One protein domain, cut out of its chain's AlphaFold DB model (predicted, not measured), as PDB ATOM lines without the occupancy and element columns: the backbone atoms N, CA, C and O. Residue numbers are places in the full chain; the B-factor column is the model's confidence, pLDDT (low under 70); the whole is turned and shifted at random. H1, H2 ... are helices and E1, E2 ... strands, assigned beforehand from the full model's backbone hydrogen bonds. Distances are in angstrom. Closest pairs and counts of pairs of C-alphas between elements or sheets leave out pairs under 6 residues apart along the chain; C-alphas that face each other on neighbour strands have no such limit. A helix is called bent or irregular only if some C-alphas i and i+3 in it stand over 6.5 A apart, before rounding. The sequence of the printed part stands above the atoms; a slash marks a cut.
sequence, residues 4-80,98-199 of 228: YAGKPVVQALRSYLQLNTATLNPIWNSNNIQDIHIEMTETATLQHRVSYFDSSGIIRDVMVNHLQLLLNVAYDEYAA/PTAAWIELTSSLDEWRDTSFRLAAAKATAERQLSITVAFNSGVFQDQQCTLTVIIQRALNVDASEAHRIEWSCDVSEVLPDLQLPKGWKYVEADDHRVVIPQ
ATOM      1  N   TYR A   4     -26.486   4.498  26.200       82.25
ATOM      2  CA  TYR A   4     -25.480   4.309  25.149       82.25
ATOM      3  C   TYR A   4     -24.749   5.609  24.810       82.25
ATOM      4  O   TYR A   4     -23.570   5.572  24.468       82.25
ATOM      5  N   ALA A   5     -25.389   6.767  25.003       82.12
ATOM      6  CA  ALA A   5     -24.733   8.063  24.850       82.12
ATOM      7  C   ALA A   5     -23.540   8.237  25.806       82.12
ATOM      8  O   ALA A   5     -22.604   8.965  25.489       82.12
ATOM      9  N   GLY A   6     -23.567   7.588  26.974       79.19
ATOM     10  CA  GLY A   6     -22.503   7.656  27.974       79.19
ATOM     11  C   GLY A   6     -21.333   6.707  27.711       79.19
ATOM     12  O   GLY A   6     -20.297   6.844  28.359       79.19
ATOM     13  N   LYS A   7     -21.463   5.759  26.770       82.38
ATOM     14  CA  LYS A   7     -20.411   4.770  26.506       82.38
ATOM     15  C   LYS A   7     -19.171   5.456  25.917       82.38
ATOM     16  O   LYS A   7     -19.281   6.135  24.892       82.38
ATOM     17  N   PRO A   8     -17.970   5.250  26.488       82.19
ATOM     18  CA  PRO A   8     -16.747   5.888  26.005       82.19
ATOM     19  C   PRO A   8     -16.418   5.635  24.536       82.19
ATOM     20  O   PRO A   8     -15.874   6.529  23.899       82.19
ATOM     21  N   VAL A   9     -16.798   4.490  23.958       85.31
ATOM     22  CA  VAL A   9     -16.636   4.251  22.510       85.31
ATOM     23  C   VAL A   9     -17.527   5.146  21.667       85.31
ATOM     24  O   VAL A   9     -17.090   5.640  20.637       85.31
ATOM     25  N   VAL A  10     -18.757   5.411  22.110       88.25
ATOM     26  CA  VAL A  10     -19.672   6.311  21.395       88.25
ATOM     27  C   VAL A  10     -19.123   7.739  21.421       88.25
ATOM     28  O   VAL A  10     -19.146   8.437  20.408       88.25
ATOM     29  N   GLN A  11     -18.543   8.162  22.548       87.12
ATOM     30  CA  GLN A  11     -17.854   9.453  22.658       87.12
ATOM     31  C   GLN A  11     -16.553   9.500  21.844       87.12
ATOM     32  O   GLN A  11     -16.235  10.523  21.233       87.12
ATOM     33  N   ALA A  12     -15.813   8.392  21.796       87.69
ATOM     34  CA  ALA A  12     -14.613   8.266  20.985       87.69
ATOM     35  C   ALA A  12     -14.938   8.335  19.493       87.69
ATOM     36  O   ALA A  12     -14.259   9.059  18.778       87.69
ATOM     37  N   LEU A  13     -16.008   7.677  19.037       90.12
ATOM     38  CA  LEU A  13     -16.477   7.767  17.659       90.12
ATOM     39  C   LEU A  13     -16.839   9.208  17.288       90.12
ATOM     40  O   LEU A  13     -16.343   9.716  16.288       90.12
ATOM     41  N   ARG A  14     -17.625   9.905  18.121       90.56
ATOM     42  CA  ARG A  14     -17.930  11.335  17.910       90.56
ATOM     43  C   ARG A  14     -16.661  12.174  17.788       90.56
ATOM     44  O   ARG A  14     -16.534  12.974  16.869       90.56
ATOM     45  N   SER A  15     -15.711  11.955  18.696       89.19
ATOM     46  CA  SER A  15     -14.423  12.654  18.682       89.19
ATOM     47  C   SER A  15     -13.620  12.326  17.421       89.19
ATOM     48  O   SER A  15     -13.026  13.220  16.834       89.19
ATOM     49  N   TYR A  16     -13.618  11.067  16.982       90.88
ATOM     50  CA  TYR A  16     -12.926  10.616  15.777       90.88
ATOM     51  C   TYR A  16     -13.509  11.283  14.526       90.88
ATOM     52  O   TYR A  16     -12.755  11.843  13.736       90.88
ATOM     53  N   LEU A  17     -14.836  11.293  14.370       90.94
ATOM     54  CA  LEU A  17     -15.505  11.959  13.247       90.94
ATOM     55  C   LEU A  17     -15.266  13.478  13.264       90.94
ATOM     56  O   LEU A  17     -14.979  14.067  12.225       90.94
ATOM     57  N   GLN A  18     -15.307  14.107  14.444       90.50
ATOM     58  CA  GLN A  18     -15.081  15.547  14.602       90.50
ATOM     59  C   GLN A  18     -13.629  15.963  14.317       90.50
ATOM     60  O   GLN A  18     -13.380  16.975  13.665       90.50
ATOM     61  N   LEU A  19     -12.649  15.207  14.816       91.00
ATOM     62  CA  LEU A  19     -11.233  15.502  14.584       91.00
ATOM     63  C   LEU A  19     -10.857  15.349  13.107       91.00
ATOM     64  O   LEU A  19      -9.959  16.039  12.632       91.00
ATOM     65  N   ASN A  20     -11.559  14.469  12.390       92.56
ATOM     66  CA  ASN A  20     -11.268  14.117  11.004       92.56
ATOM     67  C   ASN A  20     -12.284  14.674  10.003       92.56
ATOM     68  O   ASN A  20     -12.266  14.260   8.848       92.56
ATOM     69  N   THR A  21     -13.141  15.622  10.398       90.19
ATOM     70  CA  THR A  21     -14.191  16.184   9.529       90.19
ATOM     71  C   THR A  21     -13.626  16.670   8.194       90.19
ATOM     72  O   THR A  21     -14.121  16.295   7.140       90.19
ATOM     73  N   ALA A  22     -12.525  17.429   8.205       89.12
ATOM     74  CA  ALA A  22     -11.923  17.943   6.972       89.12
ATOM     75  C   ALA A  22     -11.468  16.829   6.006       89.12
ATOM     76  O   ALA A  22     -11.627  16.975   4.796       89.12
ATOM     77  N   THR A  23     -10.932  15.727   6.538       91.12
ATOM     78  CA  THR A  23     -10.446  14.583   5.754       91.12
ATOM     79  C   THR A  23     -11.592  13.667   5.312       91.12
ATOM     80  O   THR A  23     -11.549  13.124   4.215       91.12
ATOM     81  N   LEU A  24     -12.634  13.512   6.137       91.44
ATOM     82  CA  LEU A  24     -13.778  12.633   5.870       91.44
ATOM     83  C   LEU A  24     -14.833  13.274   4.959       91.44
ATOM     84  O   LEU A  24     -15.436  12.562   4.161       91.44
ATOM     85  N   ASN A  25     -15.035  14.595   5.020       90.25
ATOM     86  CA  ASN A  25     -16.067  15.313   4.256       90.25
ATOM     87  C   ASN A  25     -16.166  14.928   2.761       90.25
ATOM     88  O   ASN A  25     -17.287  14.773   2.273       90.25
ATOM     89  N   PRO A  26     -15.060  14.733   2.010       91.50
ATOM     90  CA  PRO A  26     -15.137  14.349   0.599       91.50
ATOM     91  C   PRO A  26     -15.815  12.994   0.351       91.50
ATOM     92  O   PRO A  26     -16.444  12.814  -0.692       91.50
ATOM     93  N   ILE A  27     -15.704  12.059   1.300       92.25
ATOM     94  CA  ILE A  27     -16.206  10.684   1.171       92.25
ATOM     95  C   ILE A  27     -17.403  10.381   2.081       92.25
ATOM     96  O   ILE A  27     -18.040   9.345   1.925       92.25
ATOM     97  N   TRP A  28     -17.725  11.250   3.038       91.56
ATOM     98  CA  TRP A  28     -18.801  11.027   4.004       91.56
ATOM     99  C   TRP A  28     -20.142  11.570   3.491       91.56
ATOM    100  O   TRP A  28     -20.685  12.534   4.019       91.56
ATOM    101  N   ASN A  29     -20.632  11.008   2.382       90.56
ATOM    102  CA  ASN A  29     -21.866  11.425   1.702       90.56
ATOM    103  C   ASN A  29     -22.456  10.285   0.853       90.56
ATOM    104  O   ASN A  29     -21.771   9.294   0.589       90.56
ATOM    105  N   SER A  30     -23.691  10.445   0.362       90.94
ATOM    106  CA  SER A  30     -24.410   9.401  -0.388       90.94
ATOM    107  C   SER A  30     -23.759   8.910  -1.673       90.94
ATOM    108  O   SER A  30     -23.990   7.773  -2.074       90.94
ATOM    109  N   ASN A  31     -22.913   9.716  -2.318       91.56
ATOM    110  CA  ASN A  31     -22.217   9.269  -3.526       91.56
ATOM    111  C   ASN A  31     -21.161   8.201  -3.211       91.56
ATOM    112  O   ASN A  31     -20.780   7.418  -4.080       91.56
ATOM    113  N   ASN A  32     -20.668   8.182  -1.973       93.81
ATOM    114  CA  ASN A  32     -19.548   7.352  -1.548       93.81
ATOM    115  C   ASN A  32     -19.958   6.305  -0.507       93.81
ATOM    116  O   ASN A  32     -19.338   5.248  -0.467       93.81
ATOM    117  N   ILE A  33     -20.980   6.564   0.309       94.62
ATOM    118  CA  ILE A  33     -21.501   5.626   1.310       94.62
ATOM    119  C   ILE A  33     -22.683   4.855   0.723       94.62
ATOM    120  O   ILE A  33     -23.725   5.430   0.402       94.62
ATOM    121  N   GLN A  34     -22.525   3.537   0.643       94.25
ATOM    122  CA  GLN A  34     -23.543   2.611   0.159       94.25
ATOM    123  C   GLN A  34     -24.584   2.305   1.240       94.25
ATOM    124  O   GLN A  34     -25.795   2.389   1.014       94.25
ATOM    125  N   ASP A  35     -24.109   1.913   2.423       94.69
ATOM    126  CA  ASP A  35     -24.978   1.516   3.520       94.69
ATOM    127  C   ASP A  35     -24.380   1.820   4.891       94.69
ATOM    128  O   ASP A  35     -23.173   1.717   5.108       94.69
ATOM    129  N   ILE A  36     -25.253   2.201   5.821       95.75
ATOM    130  CA  ILE A  36     -24.935   2.331   7.242       95.75
ATOM    131  C   ILE A  36     -25.776   1.300   7.987       95.75
ATOM    132  O   ILE A  36     -27.003   1.386   8.029       95.75
ATOM    133  N   HIS A  37     -25.115   0.313   8.577       95.06
ATOM    134  CA  HIS A  37     -25.747  -0.790   9.285       95.06
ATOM    135  C   HIS A  37     -25.397  -0.764  10.771       95.06
ATOM    136  O   HIS A  37     -24.227  -0.692  11.140       95.06
ATOM    137  N   ILE A  38     -26.403  -0.866  11.633       96.56
ATOM    138  CA  ILE A  38     -26.234  -0.946  13.083       96.56
ATOM    139  C   ILE A  38     -26.899  -2.217  13.580       96.56
ATOM    140  O   ILE A  38     -28.097  -2.415  13.388       96.56
ATOM    141  N   GLU A  39     -26.116  -3.053  14.250       96.06
ATOM    142  CA  GLU A  39     -26.561  -4.344  14.758       96.06
ATOM    143  C   GLU A  39     -26.352  -4.427  16.262       96.06
ATOM    144  O   GLU A  39     -25.244  -4.175  16.735       96.06
ATOM    145  N   MET A  40     -27.392  -4.836  16.991       94.69
ATOM    146  CA  MET A  40     -27.309  -5.231  18.394       94.69
ATOM    147  C   MET A  40     -27.810  -6.658  18.599       94.69
ATOM    148  O   MET A  40     -28.991  -6.957  18.426       94.69
ATOM    149  N   THR A  41     -26.933  -7.531  19.066       92.00
ATOM    150  CA  THR A  41     -27.254  -8.894  19.472       92.00
ATOM    151  C   THR A  41     -26.976  -9.079  20.956       92.00
ATOM    152  O   THR A  41     -25.986  -8.594  21.508       92.00
ATOM    153  N   GLU A  42     -27.872  -9.779  21.641       86.94
ATOM    154  CA  GLU A  42     -27.696 -10.148  23.040       86.94
ATOM    155  C   GLU A  42     -27.854 -11.653  23.217       86.94
ATOM    156  O   GLU A  42     -28.795 -12.260  22.699       86.94
ATOM    157  N   THR A  43     -26.971 -12.254  24.011       85.94
ATOM    158  CA  THR A  43     -27.115 -13.645  24.465       85.94
ATOM    159  C   THR A  43     -28.198 -13.788  25.533       85.94
ATOM    160  O   THR A  43     -28.790 -14.855  25.692       85.94
ATOM    161  N   ALA A  44     -28.481 -12.707  26.266       81.31
ATOM    162  CA  ALA A  44     -29.505 -12.682  27.296       81.31
ATOM    163  C   ALA A  44     -30.898 -12.912  26.693       81.31
ATOM    164  O   ALA A  44     -31.264 -12.348  25.658       81.31
ATOM    165  N   THR A  45     -31.688 -13.743  27.371       81.50
ATOM    166  CA  THR A  45     -33.119 -13.901  27.100       81.50
ATOM    167  C   THR A  45     -33.914 -12.819  27.841       81.50
ATOM    168  O   THR A  45     -33.349 -11.965  28.522       81.50
ATOM    169  N   LEU A  46     -35.244 -12.854  27.748       79.00
ATOM    170  CA  LEU A  46     -36.115 -11.885  28.426       79.00
ATOM    171  C   LEU A  46     -36.108 -12.007  29.959       79.00
ATOM    172  O   LEU A  46     -36.495 -11.062  30.643       79.00
ATOM    173  N   GLN A  47     -35.670 -13.154  30.494       80.44
ATOM    174  CA  GLN A  47     -35.570 -13.436  31.932       80.44
ATOM    175  C   GLN A  47     -36.810 -12.953  32.717       80.44
ATOM    176  O   GLN A  47     -37.923 -13.390  32.443       80.44
ATOM    177  N   HIS A  48     -36.639 -12.045  33.682       77.75
ATOM    178  CA  HIS A  48     -37.713 -11.523  34.535       77.75
ATOM    179  C   HIS A  48     -38.513 -10.374  33.896       77.75
ATOM    180  O   HIS A  48     -39.488  -9.911  34.478       77.75
ATOM    181  N   ARG A  49     -38.128  -9.913  32.699       76.44
ATOM    182  CA  ARG A  49     -38.747  -8.776  31.998       76.44
ATOM    183  C   ARG A  49     -39.803  -9.189  30.973       76.44
ATOM    184  O   ARG A  49     -40.224  -8.344  30.194       76.44
ATOM    185  N   VAL A  50     -40.247 -10.448  30.958       78.50
ATOM    186  CA  VAL A  50     -41.219 -10.950  29.966       78.50
ATOM    187  C   VAL A  50     -42.478 -10.082  29.914       78.50
ATOM    188  O   VAL A  50     -42.876  -9.680  28.831       78.50
ATOM    189  N   SER A  51     -43.054  -9.717  31.063       78.38
ATOM    190  CA  SER A  51     -44.270  -8.888  31.120       78.38
ATOM    191  C   SER A  51     -44.070  -7.471  30.573       78.38
ATOM    192  O   SER A  51     -44.959  -6.933  29.922       78.38
ATOM    193  N   TYR A  52     -42.902  -6.867  30.805       76.06
ATOM    194  CA  TYR A  52     -42.542  -5.584  30.200       76.06
ATOM    195  C   TYR A  52     -42.339  -5.740  28.690       76.06
ATOM    196  O   TYR A  52     -42.911  -4.990  27.899       76.06
ATOM    197  N   PHE A  53     -41.544  -6.739  28.300       82.38
ATOM    198  CA  PHE A  53     -41.141  -6.953  26.919       82.38
ATOM    199  C   PHE A  53     -42.332  -7.287  26.025       82.38
ATOM    200  O   PHE A  53     -42.374  -6.812  24.899       82.38
ATOM    201  N   ASP A  54     -43.328  -8.019  26.532       81.25
ATOM    202  CA  ASP A  54     -44.541  -8.368  25.783       81.25
ATOM    203  C   ASP A  54     -45.363  -7.141  25.350       81.25
ATOM    204  O   ASP A  54     -46.062  -7.161  24.341       81.25
ATOM    205  N   SER A  55     -45.229  -6.027  26.076       80.69
ATOM    206  CA  SER A  55     -45.854  -4.754  25.702       80.69
ATOM    207  C   SER A  55     -44.975  -3.872  24.807       80.69
ATOM    208  O   SER A  55     -45.487  -2.995  24.103       80.69
ATOM    209  N   SER A  56     -43.652  -4.068  24.825       81.88
ATOM    210  CA  SER A  56     -42.696  -3.205  24.123       81.88
ATOM    211  C   SER A  56     -42.238  -3.794  22.786       81.88
ATOM    212  O   SER A  56     -42.245  -3.088  21.772       81.88
ATOM    213  N   GLY A  57     -41.844  -5.068  22.782       86.69
ATOM    214  CA  GLY A  57     -41.074  -5.717  21.724       86.69
ATOM    215  C   GLY A  57     -39.662  -5.145  21.567       86.69
ATOM    216  O   GLY A  57     -39.306  -4.124  22.164       86.69
ATOM    217  N   ILE A  58     -38.852  -5.791  20.724       86.94
ATOM    218  CA  ILE A  58     -37.453  -5.394  20.485       86.94
ATOM    219  C   ILE A  58     -37.322  -3.989  19.873       86.94
ATOM    220  O   ILE A  58     -36.374  -3.263  20.168       86.94
ATOM    221  N   ILE A  59     -38.309  -3.574  19.071       86.75
ATOM    222  CA  ILE A  59     -38.309  -2.271  18.396       86.75
ATOM    223  C   ILE A  59     -38.319  -1.133  19.426       86.75
ATOM    224  O   ILE A  59     -37.502  -0.219  19.334       86.75
ATOM    225  N   ARG A  60     -39.204  -1.192  20.430       86.38
ATOM    226  CA  ARG A  60     -39.298  -0.148  21.466       86.38
ATOM    227  C   ARG A  60     -38.243  -0.292  22.561       86.38
ATOM    228  O   ARG A  60     -37.862   0.717  23.137       86.38
ATOM    229  N   ASP A  61     -37.806  -1.518  22.854       86.12
ATOM    230  CA  ASP A  61     -36.786  -1.772  23.884       86.12
ATOM    231  C   ASP A  61     -35.407  -1.249  23.450       86.12
ATOM    232  O   ASP A  61     -34.694  -0.691  24.280       86.12
ATOM    233  N   VAL A  62     -35.049  -1.404  22.163       88.12
ATOM    234  CA  VAL A  62     -33.673  -1.187  21.671       88.12
ATOM    235  C   VAL A  62     -33.573  -0.322  20.407       88.12
ATOM    236  O   VAL A  62     -32.649   0.484  20.277       88.12
ATOM    237  N   MET A  63     -34.455  -0.503  19.419       88.62
ATOM    238  CA  MET A  63     -34.237   0.118  18.102       88.62
ATOM    239  C   MET A  63     -34.533   1.622  18.111       88.62
ATOM    240  O   MET A  63     -33.725   2.411  17.629       88.62
ATOM    241  N   VAL A  64     -35.668   2.024  18.691       86.38
ATOM    242  CA  VAL A  64     -36.138   3.425  18.701       86.38
ATOM    243  C   VAL A  64     -35.279   4.332  19.589       86.38
ATOM    244  O   VAL A  64     -35.221   5.536  19.359       86.38
ATOM    245  N   ASN A  65     -34.617   3.777  20.605       85.75
ATOM    246  CA  ASN A  65     -33.750   4.516  21.521       85.75
ATOM    247  C   ASN A  65     -32.268   4.349  21.135       85.75
ATOM    248  O   ASN A  65     -31.677   5.251  20.540       85.75
ATOM    249  N   HIS A  66     -31.689   3.183  21.407       90.06
ATOM    250  CA  HIS A  66     -30.259   2.933  21.368       90.06
ATOM    251  C   HIS A  66     -29.745   2.957  19.935       90.06
ATOM    252  O   HIS A  66     -28.809   3.695  19.629       90.06
ATOM    253  N   LEU A  67     -30.380   2.206  19.028       92.50
ATOM    254  CA  LEU A  67     -29.925   2.166  17.636       92.50
ATOM    255  C   LEU A  67     -30.172   3.488  16.916       92.50
ATOM    256  O   LEU A  67     -29.313   3.916  16.154       92.50
ATOM    257  N   GLN A  68     -31.280   4.175  17.205       90.12
ATOM    258  CA  GLN A  68     -31.525   5.515  16.673       90.12
ATOM    259  C   GLN A  68     -30.464   6.521  17.141       90.12
ATOM    260  O   GLN A  68     -29.993   7.336  16.351       90.12
ATOM    261  N   LEU A  69     -30.051   6.470  18.412       90.06
ATOM    262  CA  LEU A  69     -28.980   7.331  18.909       90.06
ATOM    263  C   LEU A  69     -27.664   7.068  18.171       90.06
ATOM    264  O   LEU A  69     -26.962   8.012  17.815       90.06
ATOM    265  N   LEU A  70     -27.328   5.803  17.939       91.44
ATOM    266  CA  LEU A  70     -26.114   5.421  17.220       91.44
ATOM    267  C   LEU A  70     -26.183   5.783  15.737       91.44
ATOM    268  O   LEU A  70     -25.180   6.228  15.184       91.44
ATOM    269  N   LEU A  71     -27.366   5.669  15.131       91.31
ATOM    270  CA  LEU A  71     -27.630   6.142  13.779       91.31
ATOM    271  C   LEU A  71     -27.342   7.632  13.686       91.31
ATOM    272  O   LEU A  71     -26.565   8.029  12.831       91.31
ATOM    273  N   ASN A  72     -27.848   8.429  14.628       87.56
ATOM    274  CA  ASN A  72     -27.536   9.853  14.679       87.56
ATOM    275  C   ASN A  72     -26.024  10.090  14.838       87.56
ATOM    276  O   ASN A  72     -25.492  10.999  14.233       87.56
ATOM    277  N   VAL A  73     -25.280   9.278  15.592       85.75
ATOM    278  CA  VAL A  73     -23.815   9.460  15.675       85.75
ATOM    279  C   VAL A  73     -23.102   9.163  14.352       85.75
ATOM    280  O   VAL A  73     -22.126   9.836  14.041       85.75
ATOM    281  N   ALA A  74     -23.559   8.172  13.587       82.56
ATOM    282  CA  ALA A  74     -22.959   7.804  12.302       82.56
ATOM    283  C   ALA A  74     -23.365   8.746  11.154       82.56
ATOM    284  O   ALA A  74     -22.605   8.944  10.207       82.56
ATOM    285  N   TYR A  75     -24.574   9.293  11.249       74.94
ATOM    286  CA  TYR A  75     -25.236  10.101  10.234       74.94
ATOM    287  C   TYR A  75     -24.814  11.578  10.246       74.94
ATOM    288  O   TYR A  75     -24.855  12.228   9.208       74.94
ATOM    289  N   ASP A  76     -24.447  12.126  11.406       66.25
ATOM    290  CA  ASP A  76     -24.713  13.540  11.658       66.25
ATOM    291  C   ASP A  76     -23.585  14.554  11.384       66.25
ATOM    292  O   ASP A  76     -22.532  14.524  12.026       66.25
ATOM    293  N   GLU A  77     -23.920  15.554  10.554       49.06
ATOM    294  CA  GLU A  77     -23.622  16.977  10.771       49.06
ATOM    295  C   GLU A  77     -24.953  17.689  11.177       49.06
ATOM    296  O   GLU A  77     -25.742  18.085  10.326       49.06
ATOM    297  N   TYR A  78     -25.193  17.855  12.490       44.38
ATOM    298  CA  TYR A  78     -26.360  18.479  13.172       44.38
ATOM    299  C   TYR A  78     -27.762  17.814  13.117       44.38
ATOM    300  O   TYR A  78     -28.654  18.197  12.358       44.38
ATOM    301  N   ALA A  79     -28.034  16.951  14.103       34.72
ATOM    302  CA  ALA A  79     -29.274  16.204  14.235       34.72
ATOM    303  C   ALA A  79     -30.323  17.086  14.910       34.72
ATOM    304  O   ALA A  79     -30.489  17.076  16.134       34.72
ATOM    305  N   ALA A  80     -31.046  17.862  14.108       36.31
ATOM    306  CA  ALA A  80     -32.247  18.549  14.547       36.31
ATOM    307  C   ALA A  80     -33.479  17.963  13.849       36.31
ATOM    308  O   ALA A  80     -33.637  18.069  12.639       36.31
ATOM    309  N   PRO A  98     -42.074  -9.486  18.828       87.75
ATOM    310  CA  PRO A  98     -40.799  -9.830  18.211       87.75
ATOM    311  C   PRO A  98     -39.639  -9.647  19.198       87.75
ATOM    312  O   PRO A  98     -39.442  -8.565  19.759       87.75
ATOM    313  N   THR A  99     -38.833 -10.696  19.370       87.19
ATOM    314  CA  THR A  99     -37.541 -10.664  20.086       87.19
ATOM    315  C   THR A  99     -36.356 -10.362  19.168       87.19
ATOM    316  O   THR A  99     -35.254 -10.109  19.655       87.19
ATOM    317  N   ALA A 100     -36.593 -10.371  17.856       90.50
ATOM    318  CA  ALA A 100     -35.659  -9.973  16.819       90.50
ATOM    319  C   ALA A 100     -36.396  -9.201  15.720       90.50
ATOM    320  O   ALA A 100     -37.525  -9.546  15.364       90.50
ATOM    321  N   ALA A 101     -35.767  -8.155  15.200       91.56
ATOM    322  CA  ALA A 101     -36.275  -7.370  14.086       91.56
ATOM    323  C   ALA A 101     -35.112  -6.721  13.336       91.56
ATOM    324  O   ALA A 101     -34.070  -6.416  13.918       91.56
ATOM    325  N   TRP A 102     -35.320  -6.474  12.049       94.19
ATOM    326  CA  TRP A 102     -34.489  -5.571  11.271       94.19
ATOM    327  C   TRP A 102     -35.396  -4.642  10.474       94.19
ATOM    328  O   TRP A 102     -36.500  -5.027  10.083       94.19
ATOM    329  N   ILE A 103     -34.940  -3.414  10.272       92.12
ATOM    330  CA  ILE A 103     -35.606  -2.428   9.426       92.12
ATOM    331  C   ILE A 103     -34.583  -1.808   8.490       92.12
ATOM    332  O   ILE A 103     -33.417  -1.638   8.851       92.12
ATOM    333  N   GLU A 104     -35.047  -1.456   7.302       93.31
ATOM    334  CA  GLU A 104     -34.319  -0.636   6.349       93.31
ATOM    335  C   GLU A 104     -35.032   0.710   6.245       93.31
ATOM    336  O   GLU A 104     -36.252   0.773   6.079       93.31
ATOM    337  N   LEU A 105     -34.270   1.781   6.411       90.50
ATOM    338  CA  LEU A 105     -34.715   3.159   6.340       90.50
ATOM    339  C   LEU A 105     -34.045   3.815   5.136       90.50
ATOM    340  O   LEU A 105     -32.888   3.536   4.811       90.50
ATOM    341  N   THR A 106     -34.774   4.726   4.509       88.00
ATOM    342  CA  THR A 106     -34.274   5.597   3.450       88.00
ATOM    343  C   THR A 106     -34.470   7.043   3.876       88.00
ATOM    344  O   THR A 106     -35.429   7.370   4.581       88.00
ATOM    345  N   SER A 107     -33.548   7.917   3.481       85.88
ATOM    346  CA  SER A 107     -33.666   9.342   3.777       85.88
ATOM    347  C   SER A 107     -34.418  10.063   2.664       85.88
ATOM    348  O   SER A 107     -34.216   9.798   1.479       85.88
ATOM    349  N   SER A 108     -35.270  11.017   3.040       85.88
ATOM    350  CA  SER A 108     -35.857  11.968   2.091       85.88
ATOM    351  C   SER A 108     -34.917  13.128   1.751       85.88
ATOM    352  O   SER A 108     -35.268  13.953   0.909       85.88
ATOM    353  N   LEU A 109     -33.768  13.237   2.427       84.56
ATOM    354  CA  LEU A 109     -32.778  14.284   2.191       84.56
ATOM    355  C   LEU A 109     -31.898  13.926   0.989       84.56
ATOM    356  O   LEU A 109     -31.417  12.801   0.870       84.56
ATOM    357  N   ASP A 110     -31.664  14.902   0.110       81.62
ATOM    358  CA  ASP A 110     -30.911  14.711  -1.140       81.62
ATOM    359  C   ASP A 110     -29.488  14.195  -0.900       81.62
ATOM    360  O   ASP A 110     -29.004  13.325  -1.621       81.62
ATOM    361  N   GLU A 111     -28.856  14.679   0.164       81.44
ATOM    362  CA  GLU A 111     -27.531  14.273   0.646       81.44
ATOM    363  C   GLU A 111     -27.416  12.789   1.031       81.44
ATOM    364  O   GLU A 111     -26.301  12.277   1.082       81.44
ATOM    365  N   TRP A 112     -28.538  12.087   1.240       88.00
ATOM    366  CA  TRP A 112     -28.596  10.683   1.677       88.00
ATOM    367  C   TRP A 112     -29.521   9.806   0.820       88.00
ATOM    368  O   TRP A 112     -29.865   8.693   1.211       88.00
ATOM    369  N   ARG A 113     -29.935  10.298  -0.354       84.00
ATOM    370  CA  ARG A 113     -30.956   9.667  -1.207       84.00
ATOM    371  C   ARG A 113     -30.599   8.249  -1.673       84.00
ATOM    372  O   ARG A 113     -31.490   7.414  -1.784       84.00
ATOM    373  N   ASP A 114     -29.316   7.999  -1.925       87.38
ATOM    374  CA  ASP A 114     -28.809   6.727  -2.458       87.38
ATOM    375  C   ASP A 114     -28.144   5.842  -1.385       87.38
ATOM    376  O   ASP A 114     -27.569   4.802  -1.700       87.38
ATOM    377  N   THR A 115     -28.246   6.232  -0.110       92.25
ATOM    378  CA  THR A 115     -27.715   5.466   1.022       92.25
ATOM    379  C   THR A 115     -28.838   4.730   1.742       92.25
ATOM    380  O   THR A 115     -29.864   5.314   2.096       92.25
ATOM    381  N   SER A 116     -28.622   3.441   2.005       92.56
ATOM    382  CA  SER A 116     -29.521   2.643   2.848       92.56
ATOM    383  C   SER A 116     -29.075   2.668   4.311       92.56
ATOM    384  O   SER A 116     -27.884   2.606   4.618       92.56
ATOM    385  N   PHE A 117     -30.034   2.728   5.232       94.38
ATOM    386  CA  PHE A 117     -29.769   2.657   6.667       94.38
ATOM    387  C   PHE A 117     -30.448   1.424   7.235       94.38
ATOM    388  O   PHE A 117     -31.658   1.262   7.105       94.38
ATOM    389  N   ARG A 118     -29.696   0.537   7.877       94.88
ATOM    390  CA  ARG A 118     -30.229  -0.723   8.401       94.88
ATOM    391  C   ARG A 118     -30.028  -0.789   9.900       94.88
ATOM    392  O   ARG A 118     -28.902  -0.683  10.370       94.88
ATOM    393  N   LEU A 119     -31.107  -1.005  10.642       95.31
ATOM    394  CA  LEU A 119     -31.051  -1.238  12.083       95.31
ATOM    395  C   LEU A 119     -31.521  -2.665  12.353       95.31
ATOM    396  O   LEU A 119     -32.620  -3.031  11.939       95.31
ATOM    397  N   ALA A 120     -30.713  -3.460  13.046       95.06
ATOM    398  CA  ALA A 120     -31.027  -4.832  13.421       95.06
ATOM    399  C   ALA A 120     -30.828  -5.029  14.926       95.06
ATOM    400  O   ALA A 120     -29.822  -4.610  15.495       95.06
ATOM    401  N   ALA A 121     -31.792  -5.673  15.577       93.75
ATOM    402  CA  ALA A 121     -31.713  -6.007  16.991       93.75
ATOM    403  C   ALA A 121     -32.250  -7.414  17.249       93.75
ATOM    404  O   ALA A 121     -33.299  -7.779  16.714       93.75
ATOM    405  N   ALA A 122     -31.571  -8.189  18.095       91.12
ATOM    406  CA  ALA A 122     -32.006  -9.526  18.488       91.12
ATOM    407  C   ALA A 122     -31.557  -9.905  19.908       91.12
ATOM    408  O   ALA A 122     -30.425  -9.649  20.314       91.12
ATOM    409  N   LYS A 123     -32.438 -10.580  20.653       87.94
ATOM    410  CA  LYS A 123     -32.129 -11.227  21.943       87.94
ATOM    411  C   LYS A 123     -32.036 -12.747  21.787       87.94
ATOM    412  O   LYS A 123     -32.502 -13.294  20.790       87.94
ATOM    413  N   ALA A 124     -31.486 -13.430  22.793       86.94
ATOM    414  CA  ALA A 124     -31.273 -14.884  22.798       86.94
ATOM    415  C   ALA A 124     -30.446 -15.404  21.601       86.94
ATOM    416  O   ALA A 124     -30.730 -16.456  21.029       86.94
ATOM    417  N   THR A 125     -29.425 -14.646  21.217       89.25
ATOM    418  CA  THR A 125     -28.495 -14.978  20.128       89.25
ATOM    419  C   THR A 125     -27.260 -15.728  20.646       89.25
ATOM    420  O   THR A 125     -27.079 -15.893  21.853       89.25
ATOM    421  N   ALA A 126     -26.408 -16.211  19.737       87.75
ATOM    422  CA  ALA A 126     -25.179 -16.924  20.098       87.75
ATOM    423  C   ALA A 126     -24.101 -16.003  20.697       87.75
ATOM    424  O   ALA A 126     -23.296 -16.446  21.514       87.75
ATOM    425  N   GLU A 127     -24.098 -14.727  20.310       87.56
ATOM    426  CA  GLU A 127     -23.058 -13.764  20.659       87.56
ATOM    427  C   GLU A 127     -23.675 -12.446  21.111       87.56
ATOM    428  O   GLU A 127     -24.755 -12.066  20.676       87.56
ATOM    429  N   ARG A 128     -22.984 -11.741  22.010       89.12
ATOM    430  CA  ARG A 128     -23.370 -10.391  22.418       89.12
ATOM    431  C   ARG A 128     -22.516  -9.406  21.637       89.12
ATOM    432  O   ARG A 128     -21.301  -9.398  21.833       89.12
ATOM    433  N   GLN A 129     -23.129  -8.587  20.794       91.38
ATOM    434  CA  GLN A 129     -22.432  -7.590  19.993       91.38
ATOM    435  C   GLN A 129     -23.275  -6.325  19.845       91.38
ATOM    436  O   GLN A 129     -24.494  -6.383  19.741       91.38
ATOM    437  N   LEU A 130     -22.616  -5.175  19.812       93.88
ATOM    438  CA  LEU A 130     -23.171  -3.952  19.257       93.88
ATOM    439  C   LEU A 130     -22.126  -3.320  18.348       93.88
ATOM    440  O   LEU A 130     -21.015  -3.020  18.798       93.88
ATOM    441  N   SER A 131     -22.501  -3.060  17.101       95.62
ATOM    442  CA  SER A 131     -21.611  -2.428  16.132       95.62
ATOM    443  C   SER A 131     -22.333  -1.485  15.184       95.62
ATOM    444  O   SER A 131     -23.481  -1.725  14.817       95.62
ATOM    445  N   ILE A 132     -21.615  -0.453  14.747       96.56
ATOM    446  CA  ILE A 132     -21.959   0.389  13.598       96.56
ATOM    447  C   ILE A 132     -21.015  -0.005  12.463       96.56
ATOM    448  O   ILE A 132     -19.814  -0.105  12.685       96.56
ATOM    449  N   THR A 133     -21.530  -0.206  11.259       97.25
ATOM    450  CA  THR A 133     -20.738  -0.445  10.051       97.25
ATOM    451  C   THR A 133     -21.151   0.552   8.982       97.25
ATOM    452  O   THR A 133     -22.333   0.673   8.681       97.25
ATOM    453  N   VAL A 134     -20.180   1.260   8.417       96.62
ATOM    454  CA  VAL A 134     -20.357   2.160   7.274       96.62
ATOM    455  C   VAL A 134     -19.657   1.521   6.087       96.62
ATOM    456  O   VAL A 134     -18.437   1.359   6.112       96.62
ATOM    457  N   ALA A 135     -20.417   1.124   5.075       96.25
ATOM    458  CA  ALA A 135     -19.895   0.542   3.851       96.25
ATOM    459  C   ALA A 135     -19.798   1.598   2.753       96.25
ATOM    460  O   ALA A 135     -20.749   2.335   2.486       96.25
ATOM    461  N   PHE A 136     -18.645   1.643   2.096       95.50
ATOM    462  CA  PHE A 136     -18.380   2.559   0.998       95.50
ATOM    463  C   PHE A 136     -18.588   1.865  -0.349       95.50
ATOM    464  O   PHE A 136     -18.322   0.670  -0.497       95.50
ATOM    465  N   ASN A 137     -19.040   2.627  -1.343       93.50
ATOM    466  CA  ASN A 137     -19.152   2.185  -2.726       93.50
ATOM    467  C   ASN A 137     -17.785   1.709  -3.249       93.50
ATOM    468  O   ASN A 137     -16.730   2.251  -2.902       93.50
ATOM    469  N   SER A 138     -17.795   0.707  -4.131       90.69
ATOM    470  CA  SER A 138     -16.579   0.265  -4.824       90.69
ATOM    471  C   SER A 138     -15.962   1.426  -5.611       90.69
ATOM    472  O   SER A 138     -16.678   2.102  -6.351       90.69
ATOM    473  N   GLY A 139     -14.649   1.633  -5.489       88.62
ATOM    474  CA  GLY A 139     -13.927   2.712  -6.169       88.62
ATOM    475  C   GLY A 139     -13.597   3.922  -5.291       88.62
ATOM    476  O   GLY A 139     -12.780   4.740  -5.705       88.62
ATOM    477  N   VAL A 140     -14.166   4.031  -4.081       91.81
ATOM    478  CA  VAL A 140     -13.767   5.074  -3.112       91.81
ATOM    479  C   VAL A 140     -12.354   4.806  -2.584       91.81
ATOM    480  O   VAL A 140     -11.525   5.709  -2.547       91.81
ATOM    481  N   PHE A 141     -12.067   3.550  -2.225       90.81
ATOM    482  CA  PHE A 141     -10.788   3.099  -1.668       90.81
ATOM    483  C   PHE A 141     -10.137   2.035  -2.567       90.81
ATOM    484  O   PHE A 141      -9.958   0.889  -2.164       90.81
ATOM    485  N   GLN A 142      -9.799   2.414  -3.805       80.38
ATOM    486  CA  GLN A 142      -9.309   1.501  -4.854       80.38
ATOM    487  C   GLN A 142     -10.361   0.435  -5.261       80.38
ATOM    488  O   GLN A 142     -11.567   0.659  -5.143       80.38
ATOM    489  N   ASP A 143      -9.923  -0.715  -5.789       69.19
ATOM    490  CA  ASP A 143     -10.775  -1.736  -6.431       69.19
ATOM    491  C   ASP A 143     -11.546  -2.647  -5.449       69.19
ATOM    492  O   ASP A 143     -12.078  -3.687  -5.845       69.19
ATOM    493  N   GLN A 144     -11.602  -2.304  -4.160       79.38
ATOM    494  CA  GLN A 144     -12.240  -3.128  -3.131       79.38
ATOM    495  C   GLN A 144     -13.323  -2.351  -2.383       79.38
ATOM    496  O   GLN A 144     -13.249  -1.135  -2.212       79.38
ATOM    497  N   GLN A 145     -14.354  -3.067  -1.938       88.25
ATOM    498  CA  GLN A 145     -15.340  -2.508  -1.024       88.25
ATOM    499  C   GLN A 145     -14.688  -2.354   0.350       88.25
ATOM    500  O   GLN A 145     -14.176  -3.327   0.903       88.25
ATOM    501  N   CYS A 146     -14.709  -1.138   0.887       94.94
ATOM    502  CA  CYS A 146     -14.144  -0.838   2.194       94.94
ATOM    503  C   CYS A 146     -15.249  -0.504   3.189       94.94
ATOM    504  O   CYS A 146     -16.285   0.058   2.831       94.94
ATOM    505  N   THR A 147     -15.018  -0.844   4.451       96.44
ATOM    506  CA  THR A 147     -15.963  -0.625   5.542       96.44
ATOM    507  C   THR A 147     -15.248  -0.018   6.734       96.44
ATOM    508  O   THR A 147     -14.148  -0.451   7.073       96.44
ATOM    509  N   LEU A 148     -15.907   0.927   7.401       96.12
ATOM    510  CA  LEU A 148     -15.559   1.357   8.751       96.12
ATOM    511  C   LEU A 148     -16.497   0.670   9.740       96.12
ATOM    512  O   LEU A 148     -17.699   0.937   9.739       96.12
ATOM    513  N   THR A 149     -15.956  -0.176  10.606       96.69
ATOM    514  CA  THR A 149     -16.702  -0.870  11.654       96.69
ATOM    515  C   THR A 149     -16.303  -0.337  13.022       96.69
ATOM    516  O   THR A 149     -15.139  -0.357  13.412       96.69
ATOM    517  N   VAL A 150     -17.290   0.118  13.785       95.06
ATOM    518  CA  VAL A 150     -17.137   0.555  15.170       95.06
ATOM    519  C   VAL A 150     -17.794  -0.479  16.064       95.06
ATOM    520  O   VAL A 150     -19.021  -0.575  16.117       95.06
ATOM    521  N   ILE A 151     -16.982  -1.249  16.778       93.19
ATOM    522  CA  ILE A 151     -17.443  -2.219  17.769       93.19
ATOM    523  C   ILE A 151     -17.620  -1.460  19.079       93.19
ATOM    524  O   ILE A 151     -16.650  -1.009  19.687       93.19
ATOM    525  N   ILE A 152     -18.871  -1.287  19.493       89.75
ATOM    526  CA  ILE A 152     -19.230  -0.598  20.737       89.75
ATOM    527  C   ILE A 152     -19.260  -1.585  21.893       89.75
ATOM    528  O   ILE A 152     -18.982  -1.194  23.021       89.75
ATOM    529  N   GLN A 153     -19.616  -2.839  21.627       87.06
ATOM    530  CA  GLN A 153     -19.613  -3.897  22.621       87.06
ATOM    531  C   GLN A 153     -19.420  -5.248  21.939       87.06
ATOM    532  O   GLN A 153     -20.034  -5.519  20.908       87.06
ATOM    533  N   ARG A 154     -18.619  -6.118  22.555       86.50
ATOM    534  CA  ARG A 154     -18.519  -7.537  22.204       86.50
ATOM    535  C   ARG A 154     -18.373  -8.361  23.477       86.50
ATOM    536  O   ARG A 154     -17.617  -7.999  24.379       86.50
ATOM    537  N   ALA A 155     -19.102  -9.470  23.551       81.69
ATOM    538  CA  ALA A 155     -19.189 -10.313  24.739       81.69
ATOM    539  C   ALA A 155     -19.506  -9.480  26.006       81.69
ATOM    540  O   ALA A 155     -20.353  -8.584  25.972       81.69
ATOM    541  N   LEU A 156     -18.847  -9.784  27.127       72.50
ATOM    542  CA  LEU A 156     -18.980  -9.085  28.413       72.50
ATOM    543  C   LEU A 156     -17.885  -8.022  28.617       72.50
ATOM    544  O   LEU A 156     -17.397  -7.866  29.726       72.50
ATOM    545  N   ASN A 157     -17.407  -7.389  27.538       68.56
ATOM    546  CA  ASN A 157     -16.360  -6.358  27.587       68.56
ATOM    547  C   ASN A 157     -15.084  -6.758  28.370       68.56
ATOM    548  O   ASN A 157     -14.358  -5.906  28.877       68.56
ATOM    549  N   VAL A 158     -14.796  -8.066  28.454       62.28
ATOM    550  CA  VAL A 158     -13.721  -8.632  29.294       62.28
ATOM    551  C   VAL A 158     -12.349  -8.109  28.873       62.28
ATOM    552  O   VAL A 158     -11.494  -7.845  29.718       62.28
ATOM    553  N   ASP A 159     -12.157  -7.944  27.566       71.81
ATOM    554  CA  ASP A 159     -10.987  -7.303  26.992       71.81
ATOM    555  C   ASP A 159     -11.414  -6.049  26.228       71.81
ATOM    556  O   ASP A 159     -12.068  -6.131  25.190       71.81
ATOM    557  N   ALA A 160     -11.025  -4.882  26.738       66.81
ATOM    558  CA  ALA A 160     -11.365  -3.601  26.139       66.81
ATOM    559  C   ALA A 160     -10.787  -3.426  24.727       66.81
ATOM    560  O   ALA A 160     -11.420  -2.751  23.920       66.81
ATOM    561  N   SER A 161      -9.634  -4.029  24.399       70.50
ATOM    562  CA  SER A 161      -9.100  -3.948  23.031       70.50
ATOM    563  C   SER A 161      -9.876  -4.792  22.029       70.50
ATOM    564  O   SER A 161      -9.828  -4.493  20.842       70.50
ATOM    565  N   GLU A 162     -10.624  -5.794  22.493       76.19
ATOM    566  CA  GLU A 162     -11.473  -6.642  21.648       76.19
ATOM    567  C   GLU A 162     -12.936  -6.186  21.648       76.19
ATOM    568  O   GLU A 162     -13.658  -6.347  20.663       76.19
ATOM    569  N   ALA A 163     -13.378  -5.596  22.756       79.44
ATOM    570  CA  ALA A 163     -14.745  -5.147  22.963       79.44
ATOM    571  C   ALA A 163     -15.043  -3.769  22.370       79.44
ATOM    572  O   ALA A 163     -16.207  -3.457  22.104       79.44
ATOM    573  N   HIS A 164     -14.003  -2.956  22.168       87.06
ATOM    574  CA  HIS A 164     -14.107  -1.563  21.755       87.06
ATOM    575  C   HIS A 164     -13.075  -1.240  20.682       87.06
ATOM    576  O   HIS A 164     -11.885  -1.129  20.970       87.06
ATOM    577  N   ARG A 165     -13.521  -1.106  19.432       91.31
ATOM    578  CA  ARG A 165     -12.620  -0.948  18.280       91.31
ATOM    579  C   ARG A 165     -13.234  -0.034  17.232       91.31
ATOM    580  O   ARG A 165     -14.447  -0.048  17.046       91.31
ATOM    581  N   ILE A 166     -12.391   0.719  16.537       93.00
ATOM    582  CA  ILE A 166     -12.712   1.354  15.254       93.00
ATOM    583  C   ILE A 166     -11.802   0.681  14.228       93.00
ATOM    584  O   ILE A 166     -10.587   0.670  14.412       93.00
ATOM    585  N   GLU A 167     -12.381   0.077  13.199       94.12
ATOM    586  CA  GLU A 167     -11.672  -0.788  12.261       94.12
ATOM    587  C   GLU A 167     -12.036  -0.452  10.819       94.12
ATOM    588  O   GLU A 167     -13.205  -0.471  10.444       94.12
ATOM    589  N   TRP A 168     -11.020  -0.190  10.004       95.12
ATOM    590  CA  TRP A 168     -11.137  -0.173   8.553       95.12
ATOM    591  C   TRP A 168     -10.834  -1.559   7.985       95.12
ATOM    592  O   TRP A 168      -9.840  -2.184   8.346       95.12
ATOM    593  N   SER A 169     -11.657  -2.049   7.061       94.81
ATOM    594  CA  SER A 169     -11.401  -3.347   6.412       94.81
ATOM    595  C   SER A 169     -10.328  -3.291   5.318       94.81
ATOM    596  O   SER A 169      -9.795  -4.331   4.928       94.81
ATOM    597  N   CYS A 170      -9.963  -2.094   4.856       91.94
ATOM    598  CA  CYS A 170      -8.962  -1.853   3.821       91.94
ATOM    599  C   CYS A 170      -7.936  -0.799   4.266       91.94
ATOM    600  O   CYS A 170      -8.130  -0.122   5.276       91.94
ATOM    601  N   ASP A 171      -6.840  -0.659   3.517       90.00
ATOM    602  CA  ASP A 171      -5.924   0.468   3.699       90.00
ATOM    603  C   ASP A 171      -6.569   1.750   3.160       90.00
ATOM    604  O   ASP A 171      -6.936   1.842   1.988       90.00
ATOM    605  N   VAL A 172      -6.718   2.733   4.041       91.38
ATOM    606  CA  VAL A 172      -7.329   4.028   3.731       91.38
ATOM    607  C   VAL A 172      -6.312   5.157   3.635       91.38
ATOM    608  O   VAL A 172      -6.698   6.279   3.337       91.38
ATOM    609  N   SER A 173      -5.027   4.892   3.880       89.12
ATOM    610  CA  SER A 173      -3.998   5.922   4.072       89.12
ATOM    611  C   SER A 173      -3.773   6.826   2.855       89.12
ATOM    612  O   SER A 173      -3.455   8.002   3.021       89.12
ATOM    613  N   GLU A 174      -3.990   6.314   1.639       89.25
ATOM    614  CA  GLU A 174      -3.904   7.105   0.403       89.25
ATOM    615  C   GLU A 174      -5.045   8.126   0.269       89.25
ATOM    616  O   GLU A 174      -4.836   9.226  -0.241       89.25
ATOM    617  N   VAL A 175      -6.252   7.763   0.717       90.88
ATOM    618  CA  VAL A 175      -7.476   8.573   0.569       90.88
ATOM    619  C   VAL A 175      -7.714   9.449   1.800       90.88
ATOM    620  O   VAL A 175      -8.151  10.592   1.682       90.88
ATOM    621  N   LEU A 176      -7.404   8.917   2.981       91.62
ATOM    622  CA  LEU A 176      -7.566   9.535   4.290       91.62
ATOM    623  C   LEU A 176      -6.205   9.650   4.994       91.62
ATOM    624  O   LEU A 176      -5.939   8.922   5.958       91.62
ATOM    625  N   PRO A 177      -5.324  10.553   4.535       89.19
ATOM    626  CA  PRO A 177      -4.062  10.792   5.214       89.19
ATOM    627  C   PRO A 177      -4.290  11.460   6.578       89.19
ATOM    628  O   PRO A 177      -5.247  12.210   6.781       89.19
ATOM    629  N   ASP A 178      -3.367  11.208   7.506       86.94
ATOM    630  CA  ASP A 178      -3.241  11.926   8.781       86.94
ATOM    631  C   ASP A 178      -4.459  11.848   9.725       86.94
ATOM    632  O   ASP A 178      -4.726  12.785  10.488       86.94
ATOM    633  N   LEU A 179      -5.171  10.714   9.724       91.88
ATOM    634  CA  LEU A 179      -6.285  10.464  10.641       91.88
ATOM    635  C   LEU A 179      -5.866  10.637  12.112       91.88
ATOM    636  O   LEU A 179      -4.977   9.958  12.633       91.88
ATOM    637  N   GLN A 180      -6.547  11.558  12.786       93.44
ATOM    638  CA  GLN A 180      -6.361  11.898  14.187       93.44
ATOM    639  C   GLN A 180      -7.164  10.955  15.084       93.44
ATOM    640  O   GLN A 180      -8.339  10.674  14.836       93.44
ATOM    641  N   LEU A 181      -6.541  10.504  16.174       93.31
ATOM    642  CA  LEU A 181      -7.177   9.600  17.126       93.31
ATOM    643  C   LEU A 181      -7.802  10.357  18.307       93.31
ATOM    644  O   LEU A 181      -7.230  11.344  18.783       93.31
ATOM    645  N   PRO A 182      -8.935   9.874  18.850       90.31
ATOM    646  CA  PRO A 182      -9.471  10.368  20.106       90.31
ATOM    647  C   PRO A 182      -8.448  10.235  21.235       90.31
ATOM    648  O   PRO A 182      -7.624   9.319  21.271       90.31
ATOM    649  N   LYS A 183      -8.531  11.128  22.222       88.25
ATOM    650  CA  LYS A 183      -7.656  11.064  23.396       88.25
ATOM    651  C   LYS A 183      -7.802   9.713  24.105       88.25
ATOM    652  O   LYS A 183      -8.910   9.308  24.448       88.25
ATOM    653  N   GLY A 184      -6.673   9.064  24.388       88.50
ATOM    654  CA  GLY A 184      -6.654   7.758  25.049       88.50
ATOM    655  C   GLY A 184      -6.986   6.594  24.116       88.50
ATOM    656  O   GLY A 184      -7.369   5.540  24.607       88.50
ATOM    657  N   TRP A 185      -6.851   6.775  22.801       91.31
ATOM    658  CA  TRP A 185      -6.923   5.718  21.793       91.31
ATOM    659  C   TRP A 185      -5.604   5.640  21.026       91.31
ATOM    660  O   TRP A 185      -4.870   6.625  20.930       91.31
ATOM    661  N   LYS A 186      -5.287   4.455  20.510       91.62
ATOM    662  CA  LYS A 186      -4.059   4.178  19.760       91.62
ATOM    663  C   LYS A 186      -4.322   3.166  18.651       91.62
ATOM    664  O   LYS A 186      -5.261   2.379  18.755       91.62
ATOM    665  N   TYR A 187      -3.456   3.141  17.647       91.94
ATOM    666  CA  TYR A 187      -3.406   2.022  16.712       91.94
ATOM    667  C   TYR A 187      -2.938   0.743  17.425       91.94
ATOM    668  O   TYR A 187      -2.172   0.810  18.396       91.94
ATOM    669  N   VAL A 188      -3.444  -0.414  16.986       88.38
ATOM    670  CA  VAL A 188      -3.020  -1.725  17.512       88.38
ATOM    671  C   VAL A 188      -1.564  -1.991  17.152       88.38
ATOM    672  O   VAL A 188      -0.764  -2.305  18.035       88.38
ATOM    673  N   GLU A 189      -1.228  -1.806  15.879       83.75
ATOM    674  CA  GLU A 189       0.122  -1.946  15.341       83.75
ATOM    675  C   GLU A 189       0.593  -0.585  14.817       83.75
ATOM    676  O   GLU A 189      -0.212   0.265  14.442       83.75
ATOM    677  N   ALA A 190       1.901  -0.329  14.863       74.81
ATOM    678  CA  ALA A 190       2.447   0.980  14.491       74.81
ATOM    679  C   ALA A 190       2.439   1.220  12.972       74.81
ATOM    680  O   ALA A 190       2.565   2.357  12.532       74.81
ATOM    681  N   ASP A 191       2.346   0.145  12.199       76.88
ATOM    682  CA  ASP A 191       2.355   0.078  10.744       76.88
ATOM    683  C   ASP A 191       0.981  -0.272  10.154       76.88
ATOM    684  O   ASP A 191       0.743   0.012   8.981       76.88
ATOM    685  N   ASP A 192       0.057  -0.812  10.959       81.88
ATOM    686  CA  ASP A 192      -1.342  -1.016  10.577       81.88
ATOM    687  C   ASP A 192      -2.258   0.049  11.203       81.88
ATOM    688  O   ASP A 192      -2.745  -0.070  12.332       81.88
ATOM    689  N   HIS A 193      -2.527   1.104  10.430       84.50
ATOM    690  CA  HIS A 193      -3.404   2.208  10.832       84.50
ATOM    691  C   HIS A 193      -4.902   1.908  10.665       84.50
ATOM    692  O   HIS A 193      -5.734   2.814  10.743       84.50
ATOM    693  N   ARG A 194      -5.287   0.653  10.423       89.44
ATOM    694  CA  ARG A 194      -6.696   0.302  10.218       89.44
ATOM    695  C   ARG A 194      -7.450   0.092  11.512       89.44
ATOM    696  O   ARG A 194      -8.650   0.347  11.551       89.44
ATOM    697  N   VAL A 195      -6.767  -0.369  12.557       92.62
ATOM    698  CA  VAL A 195      -7.411  -0.743  13.816       92.62
ATOM    699  C   VAL A 195      -6.997   0.194  14.934       92.62
ATOM    700  O   VAL A 195      -5.834   0.242  15.335       92.62
ATOM    701  N   VAL A 196      -7.987   0.871  15.503       92.19
ATOM    702  CA  VAL A 196      -7.837   1.760  16.651       92.19
ATOM    703  C   VAL A 196      -8.526   1.146  17.864       92.19
ATOM    704  O   VAL A 196      -9.701   0.779  17.812       92.19
ATOM    705  N   ILE A 197      -7.795   1.079  18.974       91.75
ATOM    706  CA  ILE A 197      -8.262   0.540  20.252       91.75
ATOM    707  C   ILE A 197      -8.057   1.546  21.383       91.75
ATOM    708  O   ILE A 197      -7.163   2.402  21.314       91.75
ATOM    709  N   PRO A 198      -8.836   1.438  22.465       88.19
ATOM    710  CA  PRO A 198      -8.565   2.211  23.657       88.19
ATOM    711  C   PRO A 198      -7.181   1.900  24.248       88.19
ATOM    712  O   PRO A 198      -6.749   0.750  24.359       88.19
ATOM    713  N   GLN A 199      -6.491   2.936  24.713       84.12
ATOM    714  CA  GLN A 199      -5.251   2.819  25.464       84.12
ATOM    715  C   GLN A 199      -5.558   2.590  26.948       84.12
ATOM    716  O   GLN A 199      -6.201   3.402  27.611       84.12
TER     717      GLN A 199
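AT A GLANCE: This is residues 4 to 80 and 98 to 199 of the 228 residues of the protein "G6PD_C domain-containing protein" of Phytophthora infestans (strain T30-4) (UniProt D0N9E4). A broad, twisted sheet of eight strands makes a wall, with H1 and H3b, the longer arm of the bent helix H3, side by side over one face. The small H4 is on the otherwise largely bare opposite face, and H3a, the other arm, lies beyond the sheet. The printed part has 179 residues, with H1 H2 E1 H3 E2 E3 E4 E5 H4 E6 E7 E8 along the chain and a mixed sheet of order E2 E3 E1 E4 E5 E6 E8 E7; the class is mixed, helices and strands. It is compact, with a radius of gyration of the C-alphas of 16.8 A and spans of 53 by 40 by 31 A.

HOW THE PARTS SIT: H1, residues 8 to 19, is on the sheet at a height of 9.4 A. H2, residues 21 to 24, is not on it. E1, residues 33 to 41, is parallel to E3, residues 116 to 122 (N 38 to O 118, 2.8 A), and antiparallel to E4, residues 129 to 136 (N 37 to O 133, 2.8 A), these atoms being within hydrogen-bond range. H3, residues 47 to 75, was assigned as one helix by its hydrogen bonds but is bent, with C-alphas 55 and 58 9.9 A apart. Its arms H3a, residues 47 to 55, and H3b, residues 58 to 75, stand about perpendicular at 85 degrees; both are irregular, with C-alphas 48 and 51 7.8 A apart and C-alphas 61 and 64 7.4 A apart. H3b is on the same face as H1, slantwise to E1 at 37 degrees on the local plane, and these helices over one face form two layers with the sheet. H3b touches H1 with residues 70 to 73 alone, at a shallow tilt of 28 degrees, the same way; the closest C-alphas, of Arg 14 and Val 73, are 6.6 A apart. The hairpins are E2, residues 100 to 106, with E3; E4 with E5, residues 147 to 154; and E7, residues 185 to 187, with E8, residues 195 to 198; N 103 to O 119, N 132 to O 150 and N 186 to O 197 are each 2.9 A. E6, residues 165 to 168, is antiparallel to E5 (N 149 to O 167, 2.8 A) and E8 (N 196 to O 166, 2.8 A). H4, residues 160 to 163, is over none of the strands. Every O i to N i+4 pair is within hydrogen-bond range in H1, 10 of 14 in H3b and 2 of 5 in H3a, where 3 of 6 O i to N i+3 pairs are; H2 and H4 are too short for such a pair.

IN THESE COORDINATES: H1 begins at C-alpha 8, (-16.747, 5.888, 26.005), and is 15.9 A long. E1 measures 24.0 A, H3b 22.2 A and E4 21.9 A. E8 ends at C-alpha 198, (-8.565, 2.211, 23.657).

THE WHOLE: The C-alphas farthest apart, of Ser 51 and Glu 174, are 53.2 A apart. Residues 81 to 97 are not printed, with 29.9 A between C-alphas 80 and 98. The link from E6 to E7 is long. Confidence is under 70 at residues 76 to 80, 143, 157 to 158 and 160.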